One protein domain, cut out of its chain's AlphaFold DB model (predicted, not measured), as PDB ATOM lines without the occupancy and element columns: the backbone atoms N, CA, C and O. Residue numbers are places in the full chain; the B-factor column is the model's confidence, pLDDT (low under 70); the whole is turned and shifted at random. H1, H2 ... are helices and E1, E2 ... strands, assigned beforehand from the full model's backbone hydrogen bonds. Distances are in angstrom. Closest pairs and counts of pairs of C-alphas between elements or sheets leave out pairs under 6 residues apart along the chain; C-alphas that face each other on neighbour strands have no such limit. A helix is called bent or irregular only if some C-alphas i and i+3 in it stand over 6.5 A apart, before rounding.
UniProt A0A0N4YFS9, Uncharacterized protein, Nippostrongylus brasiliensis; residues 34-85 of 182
ATOM      1  N   PHE A  34     228.477 169.444 174.946       87.19
ATOM      2  CA  PHE A  34     227.463 170.463 175.150       87.19
ATOM      3  C   PHE A  34     226.137 169.786 175.421       87.19
ATOM      4  O   PHE A  34     225.738 168.869 174.705       87.19
ATOM      5  N   GLY A  35     225.405 170.287 176.403       85.75
ATOM      6  CA  GLY A  35     224.056 169.821 176.640       85.75
ATOM      7  C   GLY A  35     223.343 170.615 177.706       85.75
ATOM      8  O   GLY A  35     223.896 171.519 178.332       85.75
ATOM      9  N   HIS A  36     222.070 170.287 177.848       87.06
ATOM     10  CA  HIS A  36     221.172 170.964 178.760       87.06
ATOM     11  C   HIS A  36     221.043 170.172 180.061       87.06
ATOM     12  O   HIS A  36     220.795 168.964 180.033       87.06
ATOM     13  N   VAL A  37     221.142 170.883 181.183       89.00
ATOM     14  CA  VAL A  37     220.807 170.403 182.528       89.00
ATOM     15  C   VAL A  37     219.627 171.216 183.057       89.00
ATOM     16  O   VAL A  37     219.444 172.368 182.662       89.00
ATOM     17  N   SER A  38     218.804 170.638 183.935       88.44
ATOM     18  CA  SER A  38     217.722 171.395 184.577       88.44
ATOM     19  C   SER A  38     218.283 172.552 185.410       88.44
ATOM     20  O   SER A  38     219.384 172.458 185.949       88.44
ATOM     21  N   SER A  39     217.511 173.632 185.581       86.31
ATOM     22  CA  SER A  39     217.936 174.794 186.382       86.31
ATOM     23  C   SER A  39     218.368 174.409 187.802       86.31
ATOM     24  O   SER A  39     219.362 174.924 188.291       86.31
ATOM     25  N   SER A  40     217.692 173.433 188.419       86.19
ATOM     26  CA  SER A  40     218.034 172.890 189.742       86.19
ATOM     27  C   SER A  40     219.408 172.215 189.824       86.19
ATOM     28  O   SER A  40     219.943 172.061 190.915       86.19
ATOM     29  N   LEU A  41     219.968 171.797 188.686       88.56
ATOM     30  CA  LEU A  41     221.279 171.160 188.574       88.56
ATOM     31  C   LEU A  41     222.331 172.098 187.970       88.56
ATOM     32  O   LEU A  41     223.488 171.701 187.854       88.56
ATOM     33  N   ASN A  42     221.953 173.318 187.576       89.94
ATOM     34  CA  ASN A  42     222.879 174.317 187.064       89.94
ATOM     35  C   ASN A  42     223.477 175.105 188.238       89.94
ATOM     36  O   ASN A  42     222.797 175.980 188.777       89.94
ATOM     37  N   PRO A  43     224.747 174.871 188.611       87.44
ATOM     38  CA  PRO A  43     225.348 175.597 189.720       87.44
ATOM     39  C   PRO A  43     225.336 177.113 189.464       87.44
ATOM     40  O   PRO A  43     225.102 177.878 190.389       87.44
ATOM     41  N   ALA A  44     225.474 177.578 188.216       86.19
ATOM     42  CA  ALA A  44     225.494 179.011 187.894       86.19
ATOM     43  C   ALA A  44     224.179 179.757 188.108       86.19
ATOM     44  O   ALA A  44     224.197 180.985 188.175       86.19
ATOM     45  N   ASP A  45     223.064 179.047 188.268       85.94
ATOM     46  CA  ASP A  45     221.776 179.673 188.562       85.94
ATOM     47  C   ASP A  45     221.763 180.310 189.966       85.94
ATOM     48  O   ASP A  45     221.141 181.352 190.164       85.94
ATOM     49  N   CYS A  46     222.508 179.766 190.941       79.94
ATOM     50  CA  CYS A  46     222.557 180.365 192.281       79.94
ATOM     51  C   CYS A  46     223.274 181.723 192.282       79.94
ATOM     52  O   CYS A  46     222.859 182.649 192.979       79.94
ATOM     53  N   ALA A  47     224.321 181.869 191.464       73.31
ATOM     54  CA  ALA A  47     225.078 183.110 191.354       73.31
ATOM     55  C   ALA A  47     224.250 184.232 190.707       73.31
ATOM     56  O   ALA A  47     224.398 185.395 191.071       73.31
ATOM     57  N   THR A  48     223.364 183.898 189.764       80.12
ATOM     58  CA  THR A  48     222.535 184.886 189.059       80.12
ATOM     59  C   THR A  48     221.263 185.259 189.816       80.12
ATOM     60  O   THR A  48     220.772 186.372 189.639       80.12
ATOM     61  N   ARG A  49     220.734 184.370 190.669       79.81
ATOM     62  CA  ARG A  49     219.521 184.621 191.474       79.81
ATOM     63  C   ARG A  49     219.780 185.269 192.830       79.81
ATOM     64  O   ARG A  49     218.844 185.793 193.425       79.81
ATOM     65  N   GLY A  50     221.031 185.262 193.286       78.00
ATOM     66  CA  GLY A  50     221.413 185.750 194.605       78.00
ATOM     67  C   GLY A  50     221.208 184.666 195.658       78.00
ATOM     68  O   GLY A  50     220.084 184.333 196.022       78.00
ATOM     69  N   LEU A  51     222.317 184.121 196.144       80.50
ATOM     70  CA  LEU A  51     222.361 183.195 197.268       80.50
ATOM     71  C   LEU A  51     223.089 183.902 198.418       80.50
ATOM     72  O   LEU A  51     224.111 184.550 198.183       80.50
ATOM     73  N   ASP A  52     222.568 183.824 199.640       84.69
ATOM     74  CA  ASP A  52     223.256 184.418 200.788       84.69
ATOM     75  C   ASP A  52     224.558 183.666 201.130       84.69
ATOM     76  O   ASP A  52     224.779 182.521 200.724       84.69
ATOM     77  N   ASN A  53     225.439 184.328 201.886       84.12
ATOM     78  CA  ASN A  53     226.760 183.789 202.220       84.12
ATOM     79  C   ASN A  53     226.691 182.450 202.969       84.12
ATOM     80  O   ASN A  53     227.555 181.603 202.759       84.12
ATOM     81  N   ALA A  54     225.698 182.258 203.842       85.06
ATOM     82  CA  ALA A  54     225.585 181.046 204.651       85.06
ATOM     83  C   ALA A  54     225.176 179.846 203.787       85.06
ATOM     84  O   ALA A  54     225.763 178.769 203.887       85.06
ATOM     85  N   ASN A  55     224.224 180.056 202.881       83.19
ATOM     86  CA  ASN A  55     223.776 179.051 201.933       83.19
ATOM     87  C   ASN A  55     224.839 178.759 200.867       83.19
ATOM     88  O   ASN A  55     224.951 177.613 200.438       83.19
ATOM     89  N   LEU A  56     225.661 179.743 200.477       86.12
ATOM     90  CA  LEU A  56     226.722 179.551 199.483       86.12
ATOM     91  C   LEU A  56     227.858 178.664 199.986       86.12
ATOM     92  O   LEU A  56     228.409 177.902 199.195       86.12
ATOM     93  N   GLN A  57     228.200 178.732 201.275       86.88
ATOM     94  CA  GLN A  57     229.276 177.919 201.854       86.88
ATOM     95  C   GLN A  57     229.041 176.417 201.661       86.88
ATOM     96  O   GLN A  57     229.981 175.695 201.348       86.88
ATOM     97  N   ASN A  58     227.788 175.969 201.775       86.06
ATOM     98  CA  ASN A  58     227.411 174.558 201.654       86.06
ATOM     99  C   ASN A  58     226.716 174.232 200.317       86.06
ATOM    100  O   ASN A  58     226.079 173.187 200.184       86.06
ATOM    101  N   HIS A  59     226.779 175.131 199.328       89.12
ATOM    102  CA  HIS A  59     226.091 174.947 198.054       89.12
ATOM    103  C   HIS A  59     226.884 174.046 197.101       89.12
ATOM    104  O   HIS A  59     228.106 174.150 196.995       89.12
ATOM    105  N   PHE A  60     226.173 173.277 196.269       89.81
ATOM    106  CA  PHE A  60     226.767 172.434 195.219       89.81
ATOM    107  C   PHE A  60     227.494 173.226 194.112       89.81
ATOM    108  O   PHE A  60     227.984 172.647 193.152       89.81
ATOM    109  N   TRP A  61     227.582 174.555 194.224       89.25
ATOM    110  CA  TRP A  61     228.388 175.396 193.335       89.25
ATOM    111  C   TRP A  61     229.867 174.999 193.373       89.25
ATOM    112  O   TRP A  61     230.516 174.976 192.331       89.25
ATOM    113  N   TRP A  62     230.378 174.667 194.561       89.62
ATOM    114  CA  TRP A  62     231.794 174.358 194.769       89.62
ATOM    115  C   TRP A  62     232.178 172.958 194.303       89.62
ATOM    116  O   TRP A  62     233.251 172.771 193.737       89.62
ATOM    117  N   GLU A  63     231.301 171.984 194.535       89.75
ATOM    118  CA  GLU A  63     231.566 170.571 194.237       89.75
ATOM    119  C   GLU A  63     231.000 170.146 192.876       89.75
ATOM    120  O   GLU A  63     231.485 169.203 192.256       89.75
ATOM    121  N   GLY A  64     230.011 170.885 192.375       90.00
ATOM    122  CA  GLY A  64     229.232 170.536 191.199       90.00
ATOM    123  C   GLY A  64     228.011 169.666 191.529       90.00
ATOM    124  O   GLY A  64     227.813 169.200 192.653       90.00
ATOM    125  N   PRO A  65     227.114 169.465 190.550       89.69
ATOM    126  CA  PRO A  65     225.964 168.589 190.717       89.69
ATOM    127  C   PRO A  65     226.389 167.120 190.855       89.69
ATOM    128  O   PRO A  65     227.266 166.635 190.142       89.69
ATOM    129  N   ARG A  66     225.677 166.375 191.713       88.81
ATOM    130  CA  ARG A  66     225.994 164.978 192.079       88.81
ATOM    131  C   ARG A  66     226.244 164.037 190.899       88.81
ATOM    132  O   ARG A  66     227.054 163.125 191.018       88.81
ATOM    133  N   PHE A  67     225.555 164.237 189.775       88.12
ATOM    134  CA  PHE A  67     225.704 163.361 188.613       88.12
ATOM    135  C   PHE A  67     227.105 163.439 187.985       88.12
ATOM    136  O   PHE A  67     227.545 162.444 187.428       88.12
ATOM    137  N   LEU A  68     227.834 164.557 188.125       89.00
ATOM    138  CA  LEU A  68     229.207 164.686 187.612       89.00
ATOM    139  C   LEU A  68     230.217 163.818 188.370       89.00
ATOM    140  O   LEU A  68     231.272 163.506 187.830       89.00
ATOM    141  N   HIS A  69     229.892 163.401 189.596       89.12
ATOM    142  CA  HIS A  69     230.714 162.462 190.364       89.12
ATOM    143  C   HIS A  69     230.464 161.001 189.976       89.12
ATOM    144  O   HIS A  69     231.178 160.108 190.428       89.12
ATOM    145  N   GLN A  70     229.429 160.737 189.177       88.88
ATOM    146  CA  GLN A  70     229.150 159.406 188.657       88.88
ATOM    147  C   GLN A  70     229.937 159.172 187.359       88.88
ATOM    148  O   GLN A  70     230.312 160.140 186.692       88.88
ATOM    149  N   PRO A  71     230.158 157.908 186.959       87.38
ATOM    150  CA  PRO A  71     230.711 157.589 185.646       87.38
ATOM    151  C   PRO A  71     229.922 158.261 184.510       87.38
ATOM    152  O   PRO A  71     228.696 158.400 184.603       87.38
ATOM    153  N   ALA A  72     230.615 158.669 183.442       83.12
ATOM    154  CA  ALA A  72     230.042 159.442 182.333       83.12
ATOM    155  C   ALA A  72     228.857 158.734 181.652       83.12
ATOM    156  O   ALA A  72     227.930 159.372 181.150       83.12
ATOM    157  N   GLU A  73     228.838 157.404 181.695       83.19
ATOM    158  CA  GLU A  73     227.765 156.557 181.181       83.19
ATOM    159  C   GLU A  73     226.419 156.849 181.864       83.19
ATOM    160  O   GLU A  73     225.364 156.769 181.227       83.19
ATOM    161  N   ASN A  74     226.454 157.259 183.135       82.31
ATOM    162  CA  ASN A  74     225.278 157.514 183.964       82.31
ATOM    163  C   ASN A  74     224.773 158.962 183.878       82.31
ATOM    164  O   ASN A  74     223.685 159.272 184.365       82.31
ATOM    165  N   TRP A  75     225.503 159.863 183.211       85.56
ATOM    166  CA  TRP A  75     225.110 161.275 183.110       85.56
ATOM    167  C   TRP A  75     223.820 161.477 182.309       85.56
ATOM    168  O   TRP A  75     223.118 162.470 182.499       85.56
ATOM    169  N   ARG A  76     223.465 160.517 181.445       70.81
ATOM    170  CA  ARG A  76     222.334 160.590 180.500       70.81
ATOM    171  C   ARG A  76     220.973 160.866 181.147       70.81
ATOM    172  O   ARG A  76     220.074 161.337 180.460       70.81
ATOM    173  N   MET A  77     220.808 160.588 182.441       69.81
ATOM    174  CA  MET A  77     219.570 160.894 183.170       69.81
ATOM    175  C   MET A  77     219.466 162.365 183.604       69.81
ATOM    176  O   MET A  77     218.362 162.872 183.775       69.81
ATOM    177  N   ALA A  78     220.597 163.053 183.773       72.56
ATOM    178  CA  ALA A  78     220.672 164.435 184.258       72.56
ATOM    179  C   ALA A  78     221.033 165.450 183.160       72.56
ATOM    180  O   ALA A  78     220.854 166.658 183.332       72.56
ATOM    181  N   TYR A  79     221.540 164.955 182.032       80.50
ATOM    182  CA  TYR A  79     222.115 165.739 180.953       80.50
ATOM    183  C   TYR A  79     221.571 165.273 179.602       80.50
ATOM    184  O   TYR A  79     221.634 164.092 179.252       80.50
ATOM    185  N   LYS A  80     221.057 166.225 178.814       79.75
ATOM    186  CA  LYS A  80     220.651 165.993 177.425       79.75
ATOM    187  C   LYS A  80     221.721 166.537 176.490       79.75
ATOM    188  O   LYS A  80     221.804 167.755 176.308       79.75
ATOM    189  N   SER A  81     222.510 165.640 175.899       78.50
ATOM    190  CA  SER A  81     223.556 166.022 174.952       78.50
ATOM    191  C   SER A  81     222.978 166.696 173.713       78.50
ATOM    192  O   SER A  81     221.911 166.348 173.200       78.50
ATOM    193  N   ILE A  82     223.709 167.691 173.234       80.69
ATOM    194  CA  ILE A  82     223.440 168.421 172.009       80.69
ATOM    195  C   ILE A  82     224.609 168.129 171.081       80.69
ATOM    196  O   ILE A  82     225.755 168.474 171.370       80.69
ATOM    197  N   ARG A  83     224.323 167.497 169.940       72.38
ATOM    198  CA  ARG A  83     225.330 167.333 168.895       72.38
ATOM    199  C   ARG A  83     225.595 168.684 168.246       72.38
ATOM    200  O   ARG A  83     224.684 169.351 167.746       72.38
ATOM    201  N   LEU A  84     226.856 169.093 168.266       68.38
ATOM    202  CA  LEU A  84     227.299 170.207 167.455       68.38
ATOM    203  C   LEU A  84     227.529 169.694 166.039       68.38
ATOM    204  O   LEU A  84     228.438 168.907 165.806       68.38
ATOM    205  N   GLU A  85     226.684 170.140 165.112       67.62
ATOM    206  CA  GLU A  85     226.994 170.039 163.684       67.62
ATOM    207  C   GLU A  85     228.404 170.596 163.422       67.62
ATOM    208  O   GLU A  85     228.723 171.660 163.983       67.62
TER     209      GLU A  85
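Overview. This is residues 34 to 85 of the 182 residues of an uncharacterized protein of Nippostrongylus brasiliensis (UniProt A0A0N4YFS9). An antiparallel ribbon of E1 and E2 forms one end of a long, loose loop that runs out through H1 to H2 and folds back through H3 and H4. The printed part has 52 residues, four named helices and two strands, order E1 H1 H2 H3 H4 E2, class mixed. It is loose, radius of gyration of the C-alphas 12.8 A, spanning 39 by 23 by 13 A.

Arrangement. E1, residues 34 to 37, and E2, residues 79 to 82, are antiparallel neighbours at 145 degrees; N 82 and O 34, 2.8 A apart, are within hydrogen-bond range. H3, residues 66 to 69, and H4, residues 72 to 77, only just touch, only at the corner, with 3 pairs of C-alphas within 8 A; the closest are those of Phe 67 and Trp 75, 5.9 A. H1, residues 44 to 49, and H2, residues 53 to 57, touch no helix. Every O i to N i+4 pair is within range in H1 and H2; H3 is too short for one; H4 has 0 of 2, and 1 of 3 O i to N i+3.

Along the chain. E1, 9.9 A long, begins at C-alpha 34 (227.463, 170.463, 175.150); E2, 9.4 A, ends at C-alpha 82 (223.440, 168.421, 172.009). H1 measures 8.9 A and H4 10.6 A; H4 is only just irregular, C-alphas 73 and 76 being 6.8 A apart.

Size, cuts and confidence. The printed part has no cut and no long link. The C-alphas farthest apart, of Ala 54 and Glu 85, are 42.4 A apart. Residues 77 and 84 to 85 are under pLDDT 70.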